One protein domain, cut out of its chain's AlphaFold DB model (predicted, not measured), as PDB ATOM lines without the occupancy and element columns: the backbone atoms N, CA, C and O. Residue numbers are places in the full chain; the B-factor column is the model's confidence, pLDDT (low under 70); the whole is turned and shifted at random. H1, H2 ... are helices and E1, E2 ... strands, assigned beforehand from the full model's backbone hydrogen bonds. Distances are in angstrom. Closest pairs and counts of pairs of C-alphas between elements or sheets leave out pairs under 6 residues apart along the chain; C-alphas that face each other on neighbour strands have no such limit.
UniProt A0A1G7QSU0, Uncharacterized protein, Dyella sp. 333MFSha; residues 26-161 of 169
ATOM      1  N   ALA A  26      -8.641   3.939 -52.407       69.75
ATOM      2  CA  ALA A  26      -7.468   4.071 -51.560       69.75
ATOM      3  C   ALA A  26      -7.039   2.641 -51.217       69.75
ATOM      4  O   ALA A  26      -7.811   1.905 -50.605       69.75
ATOM      5  N   VAL A  27      -5.873   2.226 -51.693       77.38
ATOM      6  CA  VAL A  27      -5.295   0.913 -51.410       77.38
ATOM      7  C   VAL A  27      -4.178   1.131 -50.410       77.38
ATOM      8  O   VAL A  27      -3.169   1.754 -50.736       77.38
ATOM      9  N   THR A  28      -4.378   0.644 -49.189       73.56
ATOM     10  CA  THR A  28      -3.313   0.576 -48.189       73.56
ATOM     11  C   THR A  28      -2.268  -0.421 -48.677       73.56
ATOM     12  O   THR A  28      -2.554  -1.606 -48.834       73.56
ATOM     13  N   GLU A  29      -1.053   0.055 -48.917       69.00
ATOM     14  CA  GLU A  29       0.101  -0.779 -49.220       69.00
ATOM     15  C   GLU A  29       0.972  -0.810 -47.962       69.00
ATOM     16  O   GLU A  29       1.744   0.108 -47.676       69.00
ATOM     17  N   THR A  30       0.778  -1.824 -47.123       64.06
ATOM     18  CA  THR A  30       1.451  -1.934 -45.826       64.06
ATOM     19  C   THR A  30       2.928  -2.273 -45.988       64.06
ATOM     20  O   THR A  30       3.326  -3.147 -46.762       64.06
ATOM     21  N   SER A  31       3.767  -1.606 -45.199       66.94
ATOM     22  CA  SER A  31       5.182  -1.934 -45.091       66.94
ATOM     23  C   SER A  31       5.682  -1.486 -43.727       66.94
ATOM     24  O   SER A  31       5.677  -0.312 -43.422       66.94
ATOM     25  N   THR A  32       6.143  -2.426 -42.908       84.00
ATOM     26  CA  THR A  32       6.919  -2.206 -41.674       84.00
ATOM     27  C   THR A  32       6.236  -1.664 -40.411       84.00
ATOM     28  O   THR A  32       6.982  -1.325 -39.494       84.00
ATOM     29  N   VAL A  33       4.901  -1.617 -40.286       86.94
ATOM     30  CA  VAL A  33       4.259  -1.346 -38.976       86.94
ATOM     31  C   VAL A  33       4.858  -2.284 -37.917       86.94
ATOM     32  O   VAL A  33       4.889  -3.499 -38.103       86.94
ATOM     33  N   LYS A  34       5.402  -1.712 -36.840       88.94
ATOM     34  CA  LYS A  34       5.950  -2.443 -35.685       88.94
ATOM     35  C   LYS A  34       4.946  -2.397 -34.537       88.94
ATOM     36  O   LYS A  34       4.130  -1.490 -34.489       88.94
ATOM     37  N   GLU A  35       5.092  -3.275 -33.549       85.81
ATOM     38  CA  GLU A  35       4.267  -3.270 -32.325       85.81
ATOM     39  C   GLU A  35       4.178  -1.880 -31.671       85.81
ATOM     40  O   GLU A  35       3.115  -1.428 -31.259       85.81
ATOM     41  N   LYS A  36       5.299  -1.147 -31.649       88.56
ATOM     42  CA  LYS A  36       5.370   0.215 -31.097       88.56
ATOM     43  C   LYS A  36       4.699   1.294 -31.953       88.56
ATOM     44  O   LYS A  36       4.592   2.426 -31.492       88.56
ATOM     45  N   ASP A  37       4.342   1.006 -33.201       90.75
ATOM     46  CA  ASP A  37       3.699   1.952 -34.113       90.75
ATOM     47  C   ASP A  37       2.182   1.939 -33.879       90.75
ATOM     48  O   ASP A  37       1.425   1.601 -34.776       90.75
ATOM     49  N   THR A  38       1.734   2.295 -32.674       90.31
ATOM     50  CA  THR A  38       0.308   2.247 -32.316       90.31
ATOM     51  C   THR A  38      -0.485   3.414 -32.903       90.31
ATOM     52  O   THR A  38       0.071   4.483 -33.185       90.31
ATOM     53  N   TYR A  39      -1.805   3.229 -33.038       91.19
ATOM     54  CA  TYR A  39      -2.730   4.282 -33.475       91.19
ATOM     55  C   TYR A  39      -2.558   5.555 -32.636       91.19
ATOM     56  O   TYR A  39      -2.243   6.610 -33.178       91.19
ATOM     57  N   ASP A  40      -2.668   5.442 -31.308       91.88
ATOM     58  CA  ASP A  40      -2.614   6.586 -30.388       91.88
ATOM     59  C   ASP A  40      -1.283   7.338 -30.444       91.88
ATOM     60  O   ASP A  40      -1.232   8.560 -30.269       91.88
ATOM     61  N   LEU A  41      -0.180   6.614 -30.660       92.50
ATOM     62  CA  LEU A  41       1.136   7.223 -30.786       92.50
ATOM     63  C   LEU A  41       1.211   8.087 -32.041       92.50
ATOM     64  O   LEU A  41       1.735   9.204 -31.997       92.50
ATOM     65  N   TRP A  42       0.736   7.554 -33.164       93.62
ATOM     66  CA  TRP A  42       0.811   8.235 -34.444       93.62
ATOM     67  C   TRP A  42      -0.232   9.335 -34.588       93.62
ATOM     68  O   TRP A  42       0.117  10.381 -35.124       93.62
ATOM     69  N   ASP A  43      -1.431   9.170 -34.031       94.38
ATOM     70  CA  ASP A  43      -2.458  10.212 -34.008       94.38
ATOM     71  C   ASP A  43      -1.934  11.473 -33.306       94.38
ATOM     72  O   ASP A  43      -1.881  12.546 -33.905       94.38
ATOM     73  N   LYS A  44      -1.365  11.324 -32.102       91.56
ATOM     74  CA  LYS A  44      -0.741  12.443 -31.370       91.56
ATOM     75  C   LYS A  44       0.452  13.051 -32.107       91.56
ATOM     76  O   LYS A  44       0.663  14.259 -32.071       91.56
ATOM     77  N   ARG A  45       1.280  12.232 -32.762       91.25
ATOM     78  CA  ARG A  45       2.441  12.736 -33.521       91.25
ATOM     79  C   ARG A  45       2.019  13.504 -34.765       91.25
ATOM     80  O   ARG A  45       2.667  14.492 -35.098       91.25
ATOM     81  N   MET A  46       0.957  13.071 -35.438       91.44
ATOM     82  CA  MET A  46       0.453  13.708 -36.654       91.44
ATOM     83  C   MET A  46      -0.034  15.144 -36.433       91.44
ATOM     84  O   MET A  46      -0.162  15.881 -37.406       91.44
ATOM     85  N   ASP A  47      -0.245  15.574 -35.187       90.19
ATOM     86  CA  ASP A  47      -0.532  16.976 -34.855       90.19
ATOM     87  C   ASP A  47       0.686  17.901 -34.946       90.19
ATOM     88  O   ASP A  47       0.537  19.123 -34.964       90.19
ATOM     89  N   HIS A  48       1.892  17.336 -35.000       87.06
ATOM     90  CA  HIS A  48       3.139  18.089 -34.879       87.06
ATOM     91  C   HIS A  48       4.138  17.839 -36.011       87.06
ATOM     92  O   HIS A  48       5.169  18.505 -36.052       87.06
ATOM     93  N   ILE A  49       3.856  16.908 -36.924       90.00
ATOM     94  CA  ILE A  49       4.720  16.622 -38.078       90.00
ATOM     95  C   ILE A  49       4.156  17.267 -39.350       90.00
ATOM     96  O   ILE A  49       2.940  17.441 -39.464       90.00
ATOM     97  N   PRO A  50       5.011  17.584 -40.334       92.56
ATOM     98  CA  PRO A  50       4.557  18.154 -41.592       92.56
ATOM     99  C   PRO A  50       3.907  17.113 -42.512       92.56
ATOM    100  O   PRO A  50       4.370  15.974 -42.622       92.56
ATOM    101  N   PHE A  51       2.892  17.560 -43.250       93.38
ATOM    102  CA  PHE A  51       2.364  16.926 -44.456       93.38
ATOM    103  C   PHE A  51       3.023  17.584 -45.670       93.38
ATOM    104  O   PHE A  51       2.715  18.725 -46.015       93.38
ATOM    105  N   VAL A  52       3.973  16.891 -46.285       92.69
ATOM    106  CA  VAL A  52       4.801  17.391 -47.383       92.69
ATOM    107  C   VAL A  52       4.170  16.980 -48.705       92.69
ATOM    108  O   VAL A  52       4.097  15.797 -49.027       92.69
ATOM    109  N   PHE A  53       3.698  17.964 -49.463       93.00
ATOM    110  CA  PHE A  53       3.169  17.765 -50.804       93.00
ATOM    111  C   PHE A  53       4.263  17.985 -51.837       93.00
ATOM    112  O   PHE A  53       4.924  19.022 -51.817       93.00
ATOM    113  N   HIS A  54       4.380  17.031 -52.752       91.44
ATOM    114  CA  HIS A  54       5.160  17.112 -53.980       91.44
ATOM    115  C   HIS A  54       4.171  17.164 -55.138       91.44
ATOM    116  O   HIS A  54       3.528  16.160 -55.457       91.44
ATOM    117  N   ASP A  55       3.988  18.349 -55.707       89.69
ATOM    118  CA  ASP A  55       3.080  18.563 -56.829       89.69
ATOM    119  C   ASP A  55       3.750  18.164 -58.161       89.69
ATOM    120  O   ASP A  55       4.976  18.080 -58.278       89.69
ATOM    121  N   ALA A  56       2.942  17.892 -59.190       85.31
ATOM    122  CA  ALA A  56       3.423  17.385 -60.483       85.31
ATOM    123  C   ALA A  56       4.318  18.375 -61.258       85.31
ATOM    124  O   ALA A  56       5.040  17.971 -62.169       85.31
ATOM    125  N   ASP A  57       4.276  19.661 -60.905       84.38
ATOM    126  CA  ASP A  57       5.141  20.721 -61.437       84.38
ATOM    127  C   ASP A  57       6.513  20.794 -60.735       84.38
ATOM    128  O   ASP A  57       7.356  21.613 -61.103       84.38
ATOM    129  N   GLY A  58       6.752  19.930 -59.743       82.19
ATOM    130  CA  GLY A  58       7.968  19.899 -58.936       82.19
ATOM    131  C   GLY A  58       7.935  20.833 -57.725       82.19
ATOM    132  O   GLY A  58       8.936  20.925 -57.011       82.19
ATOM    133  N   ALA A  59       6.819  21.524 -57.466       87.50
ATOM    134  CA  ALA A  59       6.674  22.330 -56.266       87.50
ATOM    135  C   ALA A  59       6.583  21.439 -55.018       87.50
ATOM    136  O   ALA A  59       5.866  20.437 -54.990       87.50
ATOM    137  N   VAL A  60       7.294  21.839 -53.959       89.38
ATOM    138  CA  VAL A  60       7.270  21.155 -52.661       89.38
ATOM    139  C   VAL A  60       6.794  22.118 -51.588       89.38
ATOM    140  O   VAL A  60       7.421  23.153 -51.352       89.38
ATOM    141  N   THR A  61       5.695  21.772 -50.921       89.50
ATOM    142  CA  THR A  61       5.120  22.585 -49.841       89.50
ATOM    143  C   THR A  61       4.747  21.711 -48.653       89.50
ATOM    144  O   THR A  61       4.104  20.677 -48.809       89.50
ATOM    145  N   ALA A  62       5.128  22.136 -47.449       91.31
ATOM    146  CA  ALA A  62       4.763  21.466 -46.207       91.31
ATOM    147  C   ALA A  62       3.578  22.172 -45.538       91.31
ATOM    148  O   ALA A  62       3.545  23.403 -45.468       91.31
ATOM    149  N   PHE A  63       2.644  21.390 -45.006       92.38
ATOM    150  CA  PHE A  63       1.461  21.862 -44.291       92.38
ATOM    151  C   PHE A  63       1.351  21.223 -42.901       92.38
ATOM    152  O   PHE A  63       1.875  20.132 -42.677       92.38
ATOM    153  N   ASP A  64       0.688  21.902 -41.966       91.31
ATOM    154  CA  ASP A  64       0.298  21.322 -40.675       91.31
ATOM    155  C   ASP A  64      -0.959  20.440 -40.807       91.31
ATOM    156  O   ASP A  64      -1.539  20.295 -41.885       91.31
ATOM    157  N   ASN A  65      -1.401  19.836 -39.701       90.38
ATOM    158  CA  ASN A  65      -2.600  18.990 -39.665       90.38
ATOM    159  C   ASN A  65      -3.913  19.736 -39.997       90.38
ATOM    160  O   ASN A  65      -4.933  19.083 -40.227       90.38
ATOM    161  N   ARG A  66      -3.907  21.075 -40.030       91.62
ATOM    162  CA  ARG A  66      -5.051  21.930 -40.388       91.62
ATOM    163  C   ARG A  66      -4.984  22.419 -41.835       91.62
ATOM    164  O   ARG A  66      -5.978  22.930 -42.345       91.62
ATOM    165  N   GLY A  67      -3.857  22.212 -42.512       90.62
ATOM    166  CA  GLY A  67      -3.615  22.679 -43.872       90.62
ATOM    167  C   GLY A  67      -3.071  24.102 -43.956       90.62
ATOM    168  O   GLY A  67      -3.063  24.669 -45.049       90.62
ATOM    169  N   ASP A  68      -2.593  24.659 -42.844       91.75
ATOM    170  CA  ASP A  68      -1.810  25.890 -42.853       91.75
ATOM    171  C   ASP A  68      -0.370  25.582 -43.283       91.75
ATOM    172  O   ASP A  68       0.128  24.472 -43.086       91.75
ATOM    173  N   ILE A  69       0.327  26.561 -43.869       90.12
ATOM    174  CA  ILE A  69       1.728  26.382 -44.276       90.12
ATOM    175  C   ILE A  69       2.578  26.072 -43.040       90.12
ATOM    176  O   ILE A  69       2.663  26.866 -42.099       90.12
ATOM    177  N   PHE A  70       3.265  24.935 -43.076       83.31
ATOM    178  CA  PHE A  70       4.190  24.523 -42.032       83.31
ATOM    179  C   PHE A  70       5.435  25.412 -42.107       83.31
ATOM    180  O   PHE A  70       6.151  25.421 -43.111       83.31
ATOM    181  N   SER A  71       5.674  26.225 -41.077       73.81
ATOM    182  CA  SER A  71       6.753  27.221 -41.123       73.81
ATOM    183  C   SER A  71       8.132  26.570 -41.321       73.81
ATOM    184  O   SER A  71       8.442  25.549 -40.708       73.81
ATOM    185  N   LYS A  72       9.003  27.200 -42.126       60.12
ATOM    186  CA  LYS A  72      10.347  26.679 -42.464       60.12
ATOM    187  C   LYS A  72      11.217  26.351 -41.240       60.12
ATOM    188  O   LYS A  72      12.004  25.412 -41.296       60.12
ATOM    189  N   ALA A  73      11.073  27.100 -40.144       54.72
ATOM    190  CA  ALA A  73      11.799  26.846 -38.898       54.72
ATOM    191  C   ALA A  73      11.360  25.529 -38.231       54.72
ATOM    192  O   ALA A  73      12.196  24.787 -37.724       54.72
ATOM    193  N   ALA A  74      10.066  25.200 -38.295       58.31
ATOM    194  CA  ALA A  74       9.542  23.921 -37.827       58.31
ATOM    195  C   ALA A  74       9.894  22.775 -38.792       58.31
ATOM    196  O   ALA A  74      10.192  21.671 -38.342       58.31
ATOM    197  N   THR A  75       9.940  23.033 -40.107       57.59
ATOM    198  CA  THR A  75      10.382  22.044 -41.105       57.59
ATOM    199  C   THR A  75      11.818  21.581 -40.856       57.59
ATOM    200  O   THR A  75      12.091  20.398 -41.002       57.59
ATOM    201  N   ALA A  76      12.724  22.474 -40.441       53.12
ATOM    202  CA  ALA A  76      14.103  22.110 -40.103       53.12
ATOM    203  C   ALA A  76      14.184  21.198 -38.862       53.12
ATOM    204  O   ALA A  76      14.863  20.176 -38.894       53.12
ATOM    205  N   VAL A  77      13.424  21.506 -37.804       55.16
ATOM    206  CA  VAL A  77      13.380  20.705 -36.564       55.16
ATOM    207  C   VAL A  77      12.733  19.332 -36.790       55.16
ATOM    208  O   VAL A  77      13.178  18.327 -36.236       55.16
ATOM    209  N   GLU A  78      11.694  19.250 -37.621       58.53
ATOM    210  CA  GLU A  78      11.063  17.967 -37.955       58.53
ATOM    211  C   GLU A  78      11.859  17.175 -39.004       58.53
ATOM    212  O   GLU A  78      11.870  15.944 -38.950       58.53
ATOM    213  N   ALA A  79      12.617  17.840 -39.884       54.47
ATOM    214  CA  ALA A  79      13.612  17.187 -40.735       54.47
ATOM    215  C   ALA A  79      14.731  16.537 -39.901       54.47
ATOM    216  O   ALA A  79      15.114  15.405 -40.190       54.47
ATOM    217  N   GLU A  80      15.182  17.175 -38.813       52.62
ATOM    218  CA  GLU A  80      16.121  16.573 -37.847       52.62
ATOM    219  C   GLU A  80      15.521  15.361 -37.106       52.62
ATOM    220  O   GLU A  80      16.224  14.396 -36.794       52.62
ATOM    221  N   ARG A  81      14.206  15.365 -36.846       64.44
ATOM    222  CA  ARG A  81      13.485  14.225 -36.242       64.44
ATOM    223  C   ARG A  81      13.137  13.132 -37.254       64.44
ATOM    224  O   ARG A  81      12.894  11.989 -36.857       64.44
ATOM    225  N   GLY A  82      13.120  13.473 -38.540       73.12
ATOM    226  CA  GLY A  82      12.871  12.589 -39.672       73.12
ATOM    227  C   GLY A  82      11.430  12.092 -39.808       73.12
ATOM    228  O   GLY A  82      11.193  11.180 -40.595       73.12
ATOM    229  N   ARG A  83      10.450  12.643 -39.079       89.69
ATOM    230  CA  ARG A  83       9.043  12.211 -39.169       89.69
ATOM    231  C   ARG A  83       8.220  13.184 -39.991       89.69
ATOM    232  O   ARG A  83       8.309  14.389 -39.794       89.69
ATOM    233  N   ARG A  84       7.413  12.652 -40.903       92.75
ATOM    234  CA  ARG A  84       6.578  13.436 -41.824       92.75
ATOM    235  C   ARG A  84       5.558  12.544 -42.508       92.75
ATOM    236  O   ARG A  84       5.679  11.320 -42.462       92.75
ATOM    237  N   VAL A  85       4.591  13.158 -43.168       93.44
ATOM    238  CA  VAL A  85       3.758  12.485 -44.161       93.44
ATOM    239  C   VAL A  85       4.184  12.971 -45.536       93.44
ATOM    240  O   VAL A  85       4.085  14.161 -45.812       93.44
ATOM    241  N   GLU A  86       4.657  12.066 -46.383       92.94
ATOM    242  CA  GLU A  86       4.946  12.365 -47.787       92.94
ATOM    243  C   GLU A  86       3.678  12.175 -48.613       92.94
ATOM    244  O   GLU A  86       3.006  11.153 -48.469       92.94
ATOM    245  N   ILE A  87       3.349  13.140 -49.469       93.50
ATOM    246  CA  ILE A  87       2.188  13.122 -50.364       93.50
ATOM    247  C   ILE A  87       2.652  13.529 -51.759       93.50
ATOM    248  O   ILE A  87       2.997  14.680 -51.999       93.50
ATOM    249  N   TRP A  88       2.621  12.595 -52.701       92.25
ATOM    250  CA  TRP A  88       3.032  12.829 -54.082       92.25
ATOM    251  C   TRP A  88       1.807  12.903 -54.975       92.25
ATOM    252  O   TRP A  88       1.033  11.950 -55.020       92.25
ATOM    253  N   VAL A  89       1.634  14.016 -55.680       91.81
ATOM    254  CA  VAL A  89       0.497  14.271 -56.571       91.81
ATOM    255  C   VAL A  89       0.935  14.069 -58.019       91.81
ATOM    256  O   VAL A  89       1.936  14.629 -58.457       91.81
ATOM    257  N   GLY A  90       0.188  13.271 -58.776       88.81
ATOM    258  CA  GLY A  90       0.540  12.899 -60.147       88.81
ATOM    259  C   GLY A  90      -0.023  11.530 -60.499       88.81
ATOM    260  O   GLY A  90      -0.972  11.085 -59.881       88.81
ATOM    261  N   HIS A  91       0.556  10.830 -61.466       88.06
ATOM    262  CA  HIS A  91       0.182   9.446 -61.760       88.06
ATOM    263  C   HIS A  91       1.378   8.543 -61.499       88.06
ATOM    264  O   HIS A  91       2.468   8.825 -61.991       88.06
ATOM    265  N   PHE A  92       1.192   7.467 -60.733       85.31
ATOM    266  CA  PHE A  92       2.297   6.603 -60.297       85.31
ATOM    267  C   PHE A  92       2.018   5.132 -60.598       85.31
ATOM    268  O   PHE A  92       0.878   4.677 -60.514       85.31
ATOM    269  N   SER A  93       3.061   4.367 -60.917       73.25
ATOM    270  CA  SER A  93       3.036   2.909 -60.771       73.25
ATOM    271  C   SER A  93       3.632   2.586 -59.413       73.25
ATOM    272  O   SER A  93       4.762   2.997 -59.152       73.25
ATOM    273  N   GLY A  94       2.911   1.859 -58.554       63.19
ATOM    274  CA  GLY A  94       3.490   1.308 -57.320       63.19
ATOM    275  C   GLY A  94       4.848   0.642 -57.607       63.19
ATOM    276  O   GLY A  94       5.045   0.134 -58.715       63.19
ATOM    277  N   PRO A  95       5.814   0.681 -56.675       59.59
ATOM    278  CA  PRO A  95       5.618   0.328 -55.269       59.59
ATOM    279  C   PRO A  95       5.769   1.494 -54.281       59.59
ATOM    280  O   PRO A  95       6.634   2.353 -54.432       59.59
ATOM    281  N   LEU A  96       4.987   1.472 -53.199       68.75
ATOM    282  CA  LEU A  96       4.957   2.561 -52.212       68.75
ATOM    283  C   LEU A  96       5.932   2.404 -51.032       68.75
ATOM    284  O   LEU A  96       6.031   3.276 -50.169       68.75
ATOM    285  N   LYS A  97       6.697   1.305 -50.989       68.94
ATOM    286  CA  LYS A  97       7.574   0.977 -49.849       68.94
ATOM    287  C   LYS A  97       8.693   1.998 -49.622       68.94
ATOM    288  O   LYS A  97       9.124   2.174 -48.484       68.94
ATOM    289  N   THR A  98       9.135   2.684 -50.674       77.62
ATOM    290  CA  THR A  98      10.282   3.607 -50.664       77.62
ATOM    291  C   THR A  98       9.888   5.083 -50.668       77.62
ATOM    292  O   THR A  98      10.757   5.932 -50.846       77.62
ATOM    293  N   LEU A  99       8.608   5.416 -50.453       85.31
ATOM    294  CA  LEU A  99       8.134   6.809 -50.484       85.31
ATOM    295  C   LEU A  99       8.840   7.720 -49.471       85.31
ATOM    296  O   LEU A  99       8.962   8.917 -49.704       85.31
ATOM    297  N   CYS A 100       9.315   7.158 -48.359       88.19
ATOM    298  CA  CYS A 100      10.038   7.907 -47.335       88.19
ATOM    299  C   CYS A 100      11.539   8.063 -47.616       88.19
ATOM    300  O   CYS A 100      12.176   8.887 -46.964       88.19
ATOM    301  N   SER A 101      12.091   7.306 -48.571       83.75
ATOM    302  CA  SER A 101      13.512   7.323 -48.942       83.75
ATOM    303  C   SER A 101      13.779   7.940 -50.321       83.75
ATOM    304  O   SER A 101      14.937   8.113 -50.694       83.75
ATOM    305  N   GLY A 102      12.742   8.240 -51.110       81.56
ATOM    306  CA  GLY A 102      12.895   8.846 -52.431       81.56
ATOM    307  C   GLY A 102      11.581   9.023 -53.192       81.56
ATOM    308  O   GLY A 102      10.532   8.519 -52.789       81.56
ATOM    309  N   ALA A 103      11.662   9.743 -54.313       82.44
ATOM    310  CA  ALA A 103      10.518  10.001 -55.180       82.44
ATOM    311  C   ALA A 103       9.988   8.704 -55.828       82.44
ATOM    312  O   ALA A 103      10.788   7.890 -56.305       82.44
ATOM    313  N   PRO A 104       8.658   8.499 -55.880       84.56
ATOM    314  CA  PRO A 104       8.056   7.387 -56.604       84.56
ATOM    315  C   PRO A 104       8.205   7.553 -58.120       84.56
ATOM    316  O   PRO A 104       8.302   8.664 -58.642       84.56
ATOM    317  N   ALA A 105       8.159   6.435 -58.846       81.75
ATOM    318  CA  ALA A 105       8.159   6.450 -60.303       81.75
ATOM    319  C   ALA A 105       6.811   6.961 -60.836       81.75
ATOM    320  O   ALA A 105       5.757   6.370 -60.568       81.75
ATOM    321  N   SER A 106       6.845   8.050 -61.605       80.44
ATOM    322  CA  SER A 106       5.669   8.541 -62.318       80.44
ATOM    323  C   SER A 106       5.369   7.675 -63.542       80.44
ATOM    324  O   SER A 106       6.266   7.091 -64.154       80.44
ATOM    325  N   VAL A 107       4.094   7.589 -63.913       77.50
ATOM    326  CA  VAL A 107       3.640   6.927 -65.138       77.50
ATOM    327  C   VAL A 107       2.762   7.852 -65.971       77.50
ATOM    328  O   VAL A 107       1.965   8.603 -65.419       77.50
ATOM    329  N   PRO A 108       2.858   7.780 -67.308       66.81
ATOM    330  CA  PRO A 108       2.052   8.604 -68.203       66.81
ATOM    331  C   PRO A 108       0.595   8.127 -68.362       66.81
ATOM    332  O   PRO A 108      -0.186   8.807 -69.022       66.81
ATOM    333  N   ASP A 109       0.205   6.974 -67.800       63.03
ATOM    334  CA  ASP A 109      -1.168   6.458 -67.909       63.03
ATOM    335  C   ASP A 109      -2.070   7.003 -66.784       63.03
ATOM    336  O   ASP A 109      -1.822   6.780 -65.596       63.03
ATOM    337  N   ALA A 110      -3.183   7.637 -67.171       64.31
ATOM    338  CA  ALA A 110      -4.232   8.139 -66.278       64.31
ATOM    339  C   ALA A 110      -4.910   7.041 -65.429       64.31
ATOM    340  O   ALA A 110      -5.740   7.333 -64.566       64.31
ATOM    341  N   LYS A 111      -4.588   5.763 -65.667       67.75
ATOM    342  CA  LYS A 111      -5.100   4.616 -64.903       67.75
ATOM    343  C   LYS A 111      -4.400   4.394 -63.555       67.75
ATOM    344  O   LYS A 111      -4.915   3.616 -62.744       67.75
ATOM    345  N   GLY A 112      -3.261   5.039 -63.288       72.44
ATOM    346  CA  GLY A 112      -2.568   4.957 -61.991       72.44
ATOM    347  C   GLY A 112      -3.287   5.713 -60.855       72.44
ATOM    348  O   GLY A 112      -4.185   6.514 -61.128       72.44
ATOM    349  N   PRO A 113      -2.947   5.468 -59.573       82.94
ATOM    350  CA  PRO A 113      -3.310   6.370 -58.478       82.94
ATOM    351  C   PRO A 113      -2.897   7.809 -58.789       82.94
ATOM    352  O   PRO A 113      -1.824   8.034 -59.348       82.94
ATOM    353  N   THR A 114      -3.765   8.754 -58.430       88.50
ATOM    354  CA  THR A 114      -3.542  10.195 -58.619       88.50
ATOM    355  C   THR A 114      -2.721  10.804 -57.480       88.50
ATOM    356  O   THR A 114      -2.220  11.926 -57.572       88.50
ATOM    357  N   VAL A 115      -2.629  10.074 -56.368       89.81
ATOM    358  CA  VAL A 115      -1.801  10.420 -55.225       89.81
ATOM    359  C   VAL A 115      -1.250   9.154 -54.608       89.81
ATOM    360  O   VAL A 115      -1.949   8.146 -54.491       89.81
ATOM    361  N   VAL A 116      -0.010   9.222 -54.157       91.75
ATOM    362  CA  VAL A 116       0.557   8.218 -53.266       91.75
ATOM    363  C   VAL A 116       1.060   8.900 -52.007       91.75
ATOM    364  O   VAL A 116       1.553  10.028 -52.056       91.75
ATOM    365  N   SER A 117       0.882   8.266 -50.854       92.50
ATOM    366  CA  SER A 117       1.258   8.872 -49.579       92.50
ATOM    367  C   SER A 117       1.867   7.870 -48.619       92.50
ATOM    368  O   SER A 117       1.524   6.689 -48.653       92.50
ATOM    369  N   ALA A 118       2.750   8.346 -47.744       93.38
ATOM    370  CA  ALA A 118       3.372   7.531 -46.712       93.38
ATOM    371  C   ALA A 118       3.560   8.289 -45.402       93.38
ATOM    372  O   ALA A 118       3.966   9.448 -45.390       93.38
ATOM    373  N   LEU A 119       3.321   7.592 -44.295       93.75
ATOM    374  CA  LEU A 119       3.751   8.002 -42.969       93.75
ATOM    375  C   LEU A 119       5.199   7.571 -42.758       93.75
ATOM    376  O   LEU A 119       5.491   6.376 -42.754       93.75
ATOM    377  N   CYS A 120       6.087   8.533 -42.550       91.81
ATOM    378  CA  CYS A 120       7.519   8.300 -42.470       91.81
ATOM    379  C   CYS A 120       8.039   8.382 -41.038       91.81
ATOM    380  O   CYS A 120       7.784   9.343 -40.308       91.81
ATOM    381  N   ASP A 121       8.843   7.389 -40.670       91.00
ATOM    382  CA  ASP A 121       9.742   7.401 -39.521       91.00
ATOM    383  C   ASP A 121      11.179   7.338 -40.051       91.00
ATOM    384  O   ASP A 121      11.748   6.260 -40.242       91.00
ATOM    385  N   ARG A 122      11.747   8.511 -40.345       89.19
ATOM    386  CA  ARG A 122      12.960   8.707 -41.157       89.19
ATOM    387  C   ARG A 122      12.753   8.191 -42.583       89.19
ATOM    388  O   ARG A 122      11.828   8.641 -43.258       89.19
ATOM    389  N   ASP A 123      13.576   7.241 -43.015       88.12
ATOM    390  CA  ASP A 123      13.501   6.620 -44.342       88.12
ATOM    391  C   ASP A 123      12.516   5.440 -44.383       88.12
ATOM    392  O   ASP A 123      12.243   4.875 -45.440       88.12
ATOM    393  N   ARG A 124      11.968   5.046 -43.224       89.38
ATOM    394  CA  ARG A 124      11.027   3.934 -43.110       89.38
ATOM    395  C   ARG A 124       9.597   4.419 -43.325       89.38
ATOM    396  O   ARG A 124       9.069   5.166 -42.504       89.38
ATOM    397  N   SER A 125       8.947   3.909 -44.367       90.38
ATOM    398  CA  SER A 125       7.493   3.997 -44.538       90.38
ATOM    399  C   SER A 125       6.824   3.101 -43.501       90.38
ATOM    400  O   SER A 125       7.072   1.905 -43.525       90.38
ATOM    401  N   VAL A 126       6.041   3.662 -42.579       91.62
ATOM    402  CA  VAL A 126       5.277   2.940 -41.541       91.62
ATOM    403  C   VAL A 126       3.981   2.397 -42.135       91.62
ATOM    404  O   VAL A 126       3.660   1.223 -41.998       91.62
ATOM    405  N   VAL A 127       3.258   3.264 -42.837       91.56
ATOM    406  CA  VAL A 127       2.091   2.931 -43.657       91.56
ATOM    407  C   VAL A 127       2.199   3.745 -44.931       91.56
ATOM    408  O   VAL A 127       2.584   4.913 -44.882       91.56
ATOM    409  N   SER A 128       1.841   3.145 -46.059       91.38
ATOM    410  CA  SER A 128       1.673   3.860 -47.316       91.38
ATOM    411  C   SER A 128       0.350   3.502 -47.972       91.38
ATOM    412  O   SER A 128      -0.201   2.433 -47.721       91.38
ATOM    413  N   PHE A 129      -0.177   4.394 -48.800       89.38
ATOM    414  CA  PHE A 129      -1.371   4.123 -49.588       89.38
ATOM    415  C   PHE A 129      -1.310   4.804 -50.953       89.38
ATOM    416  O   PHE A 129      -0.712   5.869 -51.117       89.38
ATOM    417  N   ALA A 130      -1.960   4.182 -51.928       88.69
ATOM    418  CA  ALA A 130      -2.239   4.744 -53.241       88.69
ATOM    419  C   ALA A 130      -3.705   5.175 -53.270       88.69
ATOM    420  O   ALA A 130      -4.563   4.393 -52.882       88.69
ATOM    421  N   ASP A 131      -4.014   6.388 -53.721       88.00
ATOM    422  CA  ASP A 131      -5.380   6.914 -53.796       88.00
ATOM    423  C   ASP A 131      -5.678   7.453 -55.195       88.00
ATOM    424  O   ASP A 131      -4.855   8.101 -55.840       88.00
ATOM    425  N   ARG A 132      -6.900   7.206 -55.664       88.56
ATOM    426  CA  ARG A 132      -7.469   7.823 -56.870       88.56
ATOM    427  C   ARG A 132      -8.363   8.994 -56.469       88.56
ATOM    428  O   ARG A 132      -9.557   9.033 -56.776       88.56
ATOM    429  N   ALA A 133      -7.792   9.942 -55.734       86.31
ATOM    430  CA  ALA A 133      -8.489  11.154 -55.336       86.31
ATOM    431  C   ALA A 133      -8.695  12.089 -56.537       86.31
ATOM    432  O   ALA A 133      -7.819  12.263 -57.381       86.31
ATOM    433  N   ARG A 134      -9.868  12.724 -56.615       86.75
ATOM    434  CA  ARG A 134     -10.138  13.746 -57.639       86.75
ATOM    435  C   ARG A 134      -9.260  14.972 -57.386       86.75
ATOM    436  O   ARG A 134      -9.164  15.402 -56.240       86.75
ATOM    437  N   GLU A 135      -8.757  15.606 -58.443       85.19
ATOM    438  CA  GLU A 135      -7.911  16.812 -58.365       85.19
ATOM    439  C   GLU A 135      -8.485  17.900 -57.453       85.19
ATOM    440  O   GLU A 135      -7.788  18.415 -56.590       85.19
ATOM    441  N   ARG A 136      -9.792  18.178 -57.543       85.62
ATOM    442  CA  ARG A 136     -10.466  19.161 -56.671       85.62
ATOM    443  C   ARG A 136     -10.345  18.866 -55.168       85.62
ATOM    444  O   ARG A 136     -10.377  19.785 -54.356       85.62
ATOM    445  N   VAL A 137     -10.252  17.588 -54.791       86.50
ATOM    446  CA  VAL A 137     -10.079  17.167 -53.391       86.50
ATOM    447  C   VAL A 137      -8.637  17.410 -52.965       86.50
ATOM    448  O   VAL A 137      -8.419  17.947 -51.889       86.50
ATOM    449  N   ILE A 138      -7.678  17.076 -53.831       87.00
ATOM    450  CA  ILE A 138      -6.239  17.272 -53.600       87.00
ATOM    451  C   ILE A 138      -5.908  18.767 -53.497       87.00
ATOM    452  O   ILE A 138      -5.206  19.183 -52.579       87.00
ATOM    453  N   ALA A 139      -6.478  19.581 -54.390       87.06
ATOM    454  CA  ALA A 139      -6.330  21.036 -54.400       87.06
ATOM    455  C   ALA A 139      -6.845  21.687 -53.106       87.06
ATOM    456  O   ALA A 139      -6.351  22.732 -52.689       87.06
ATOM    457  N   THR A 140      -7.804  21.048 -52.429       91.75
ATOM    458  CA  THR A 140      -8.279  21.484 -51.114       91.75
ATOM    459  C   THR A 140      -7.407  20.859 -50.022       91.75
ATOM    460  O   THR A 140      -7.791  19.866 -49.401       91.75
ATOM    461  N   ARG A 141      -6.226  21.443 -49.776       90.50
ATOM    462  CA  ARG A 141      -5.194  20.870 -48.883       90.50
ATOM    463  C   ARG A 141      -5.726  20.410 -47.518       90.50
ATOM    464  O   ARG A 141      -5.490  19.247 -47.194       90.50
ATOM    465  N   PRO A 142      -6.516  21.203 -46.763       93.06
ATOM    466  CA  PRO A 142      -7.052  20.756 -45.471       93.06
ATOM    467  C   PRO A 142      -7.893  19.473 -45.572       93.06
ATOM    468  O   PRO A 142      -7.792  18.574 -44.739       93.06
ATOM    469  N   VAL A 143      -8.702  19.355 -46.630       92.50
ATOM    470  CA  VAL A 143      -9.571  18.192 -46.851       92.50
ATOM    471  C   VAL A 143      -8.743  16.957 -47.189       92.50
ATOM    472  O   VAL A 143      -9.014  15.874 -46.665       92.50
ATOM    473  N   TYR A 144      -7.727  17.100 -48.045       93.88
ATOM    474  CA  TYR A 144      -6.868  15.972 -48.387       93.88
ATOM    475  C   TYR A 144      -5.990  15.531 -47.210       93.88
ATOM    476  O   TYR A 144      -5.853  14.332 -46.983       93.88
ATOM    477  N   ILE A 145      -5.478  16.466 -46.407       95.12
ATOM    478  CA  ILE A 145      -4.704  16.171 -45.190       95.12
ATOM    479  C   ILE A 145      -5.537  15.354 -44.198       95.12
ATOM    480  O   ILE A 145      -5.085  14.306 -43.736       95.12
ATOM    481  N   ALA A 146      -6.785  15.756 -43.938       94.50
ATOM    482  CA  ALA A 146      -7.684  14.999 -43.066       94.50
ATOM    483  C   ALA A 146      -7.952  13.576 -43.596       94.50
ATOM    484  O   ALA A 146      -7.971  12.609 -42.829       94.50
ATOM    485  N   ARG A 147      -8.117  13.427 -44.919       93.56
ATOM    486  CA  ARG A 147      -8.277  12.119 -45.574       93.56
ATOM    487  C   ARG A 147      -7.017  11.263 -45.434       93.56
ATOM    488  O   ARG A 147      -7.131  10.110 -45.029       93.56
ATOM    489  N   ALA A 148      -5.842  11.817 -45.731       93.81
ATOM    490  CA  ALA A 148      -4.564  11.119 -45.634       93.81
ATOM    491  C   ALA A 148      -4.286  10.660 -44.198       93.81
ATOM    492  O   ALA A 148      -3.980   9.490 -43.986       93.81
ATOM    493  N   ARG A 149      -4.491  11.537 -43.203       95.19
ATOM    494  CA  ARG A 149      -4.386  11.189 -41.778       95.19
ATOM    495  C   ARG A 149      -5.255   9.982 -41.437       95.19
ATOM    496  O   ARG A 149      -4.755   9.004 -40.891       95.19
ATOM    497  N   LYS A 150      -6.538  10.024 -41.806       93.38
ATOM    498  CA  LYS A 150      -7.470   8.920 -41.550       93.38
ATOM    499  C   LYS A 150      -6.995   7.609 -42.182       93.38
ATOM    500  O   LYS A 150      -7.007   6.584 -41.513       93.38
ATOM    501  N   LEU A 151      -6.576   7.634 -43.447       92.00
ATOM    502  CA  LEU A 151      -6.120   6.434 -44.157       92.00
ATOM    503  C   LEU A 151      -4.851   5.837 -43.531       92.00
ATOM    504  O   LEU A 151      -4.771   4.625 -43.358       92.00
ATOM    505  N   LEU A 152      -3.889   6.676 -43.139       93.38
ATOM    506  CA  LEU A 152      -2.646   6.223 -42.507       93.38
ATOM    507  C   LEU A 152      -2.898   5.610 -41.126       93.38
ATOM    508  O   LEU A 152      -2.360   4.548 -40.822       93.38
ATOM    509  N   LEU A 153      -3.736   6.253 -40.311       93.38
ATOM    510  CA  LEU A 153      -4.091   5.750 -38.985       93.38
ATOM    511  C   LEU A 153      -4.915   4.459 -39.062       93.38
ATOM    512  O   LEU A 153      -4.672   3.533 -38.289       93.38
ATOM    513  N   ASN A 154      -5.829   4.349 -40.030       90.94
ATOM    514  CA  ASN A 154      -6.537   3.097 -40.295       90.94
ATOM    515  C   ASN A 154      -5.569   1.980 -40.705       90.94
ATOM    516  O   ASN A 154      -5.681   0.875 -40.193       90.94
ATOM    517  N   GLY A 155      -4.580   2.266 -41.559       89.38
ATOM    518  CA  GLY A 155      -3.580   1.270 -41.953       89.38
ATOM    519  C   GLY A 155      -2.690   0.786 -40.800       89.38
ATOM    520  O   GLY A 155      -2.197  -0.339 -40.848       89.38
ATOM    521  N   ILE A 156      -2.501   1.603 -39.757       89.94
ATOM    522  CA  ILE A 156      -1.874   1.166 -38.502       89.94
ATOM    523  C   ILE A 156      -2.815   0.230 -37.749       89.94
ATOM    524  O   ILE A 156      -2.415  -0.871 -37.386       89.94
ATOM    525  N   TRP A 157      -4.056   0.668 -37.528       87.81
ATOM    526  CA  TRP A 157      -5.063  -0.080 -36.776       87.81
ATOM    527  C   TRP A 157      -5.355  -1.460 -37.378       87.81
ATOM    528  O   TRP A 157      -5.477  -2.440 -36.654       87.81
ATOM    529  N   GLU A 158      -5.439  -1.542 -38.705       87.06
ATOM    530  CA  GLU A 158      -5.714  -2.771 -39.460       87.06
ATOM    531  C   GLU A 158      -4.473  -3.669 -39.622       87.06
ATOM    532  O   GLU A 158      -4.549  -4.731 -40.238       87.06
ATOM    533  N   SER A 159      -3.305  -3.252 -39.121       83.69
ATOM    534  CA  SER A 159      -2.083  -4.040 -39.239       83.69
ATOM    535  C   SER A 159      -2.088  -5.239 -38.294       83.69
ATOM    536  O   SER A 159      -2.319  -5.090 -37.098       83.69
ATOM    537  N   VAL A 160      -1.664  -6.399 -38.802       78.62
ATOM    538  CA  VAL A 160      -1.414  -7.609 -37.997       78.62
ATOM    539  C   VAL A 160      -0.437  -7.377 -36.838       78.62
ATOM    540  O   VAL A 160      -0.499  -8.066 -35.833       78.62
ATOM    541  N   ALA A 161       0.446  -6.375 -36.933       77.31
ATOM    542  CA  ALA A 161       1.351  -6.005 -35.842       77.31
ATOM    543  C   ALA A 161       0.629  -5.386 -34.625       77.31
ATOM    544  O   ALA A 161       1.277  -5.098 -33.622       77.31
TER     545      ALA A 161
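AT A GLANCE: This is residues 26 to 161 of the 169 residues of an uncharacterized protein of Dyella sp. 333MFSha (UniProt A0A1G7QSU0). One twisted sheet of six strands has the long helix H4 lying slantwise across one face, while residues 96 to 100 of a long loop pass over the other. H1 packs beside H4, little H3 sits at the corner where H4 begins, and H2 lies at a corner of the sheet by E3 and E4. The printed part has 136 residues with four named helices and six named strands, in the order E1 H1 E2 E3 H2 E4 E5 E6 H3 H4; the mixed sheet runs E1 E6 E5 E4 E2 E3, and the class is mixed, helices and strands. It is compact, with a radius of gyration of the C-alphas of 13.7 A, and rounded, spanning 38 by 36 by 24 A.

IN THESE COORDINATES: Begin with three of the inner strands: E4, residues 83 to 89, is 19.5 A long; E5, residues 115 to 121, is 19.7 A; E6, residues 124 to 131, is 19.8 A and bends by 60 degrees at residue 127. Find C-alpha 27 at (-5.295, 0.913, -51.410), where E1, residues 27 to 30, begins. E2 is residues 51 to 54 and E3 residues 60 to 63. H1 is residues 39 to 46, H2 residues 72 to 81 with 14.3 A, and H3 residues 135 to 139. From C-alpha 141 at (-5.194, 20.870, -48.883), H4 runs 24.2 A to C-alpha 157 at (-5.063, -0.080, -36.776).

HOW THE PARTS SIT: Look first at E4, E5 and E6, a meander, each strand the antiparallel neighbour of the one before; N 118 and O 86 are 2.9 A apart, N 119 and O 127 2.8 A. Edge strand E1 is antiparallel to E6, with N 27 and O 130 at 2.8 A. E4 and E2 are parallel, with N 52 and O 85 at 2.8 A. E2 and E3 form a hairpin, with N 53 and O 61 at 2.8 A. H4 and the sheet make two layers, a helix on one face of a sheet, at a height of 8.4 A; the closest C-alphas of H4 and E6 are Leu 152 and Val 127, 5.9 A. H1 touches H4, closest at C-alphas Tyr 39 and Leu 153, 5.9 A, at a shallow tilt of 29 degrees, opposite ways. H3 and H4 only just touch, with 3 pairs of C-alphas within 8 A, and only at the corner; the closest are Ile 138 and Tyr 144, 5.4 A. H1 and H3 only graze the sheet. H2 is on the sheet at a height of 8.9 A; H2 and H4 are apart. Every O i to N i+4 pair is within hydrogen-bond range in H1, H3 and H4; in H2, 5 of 6 are.

THE WHOLE: The two C-alphas farthest apart, Lys 36 and Pro 108, are 38.2 A from each other. The printed part has no cut; the long link is E4 to E5, residues 90 to 114. The mean pLDDT of the printed part is 84.1; residues under 70 include 72 to 81, 94 to 97 and 108 to 111.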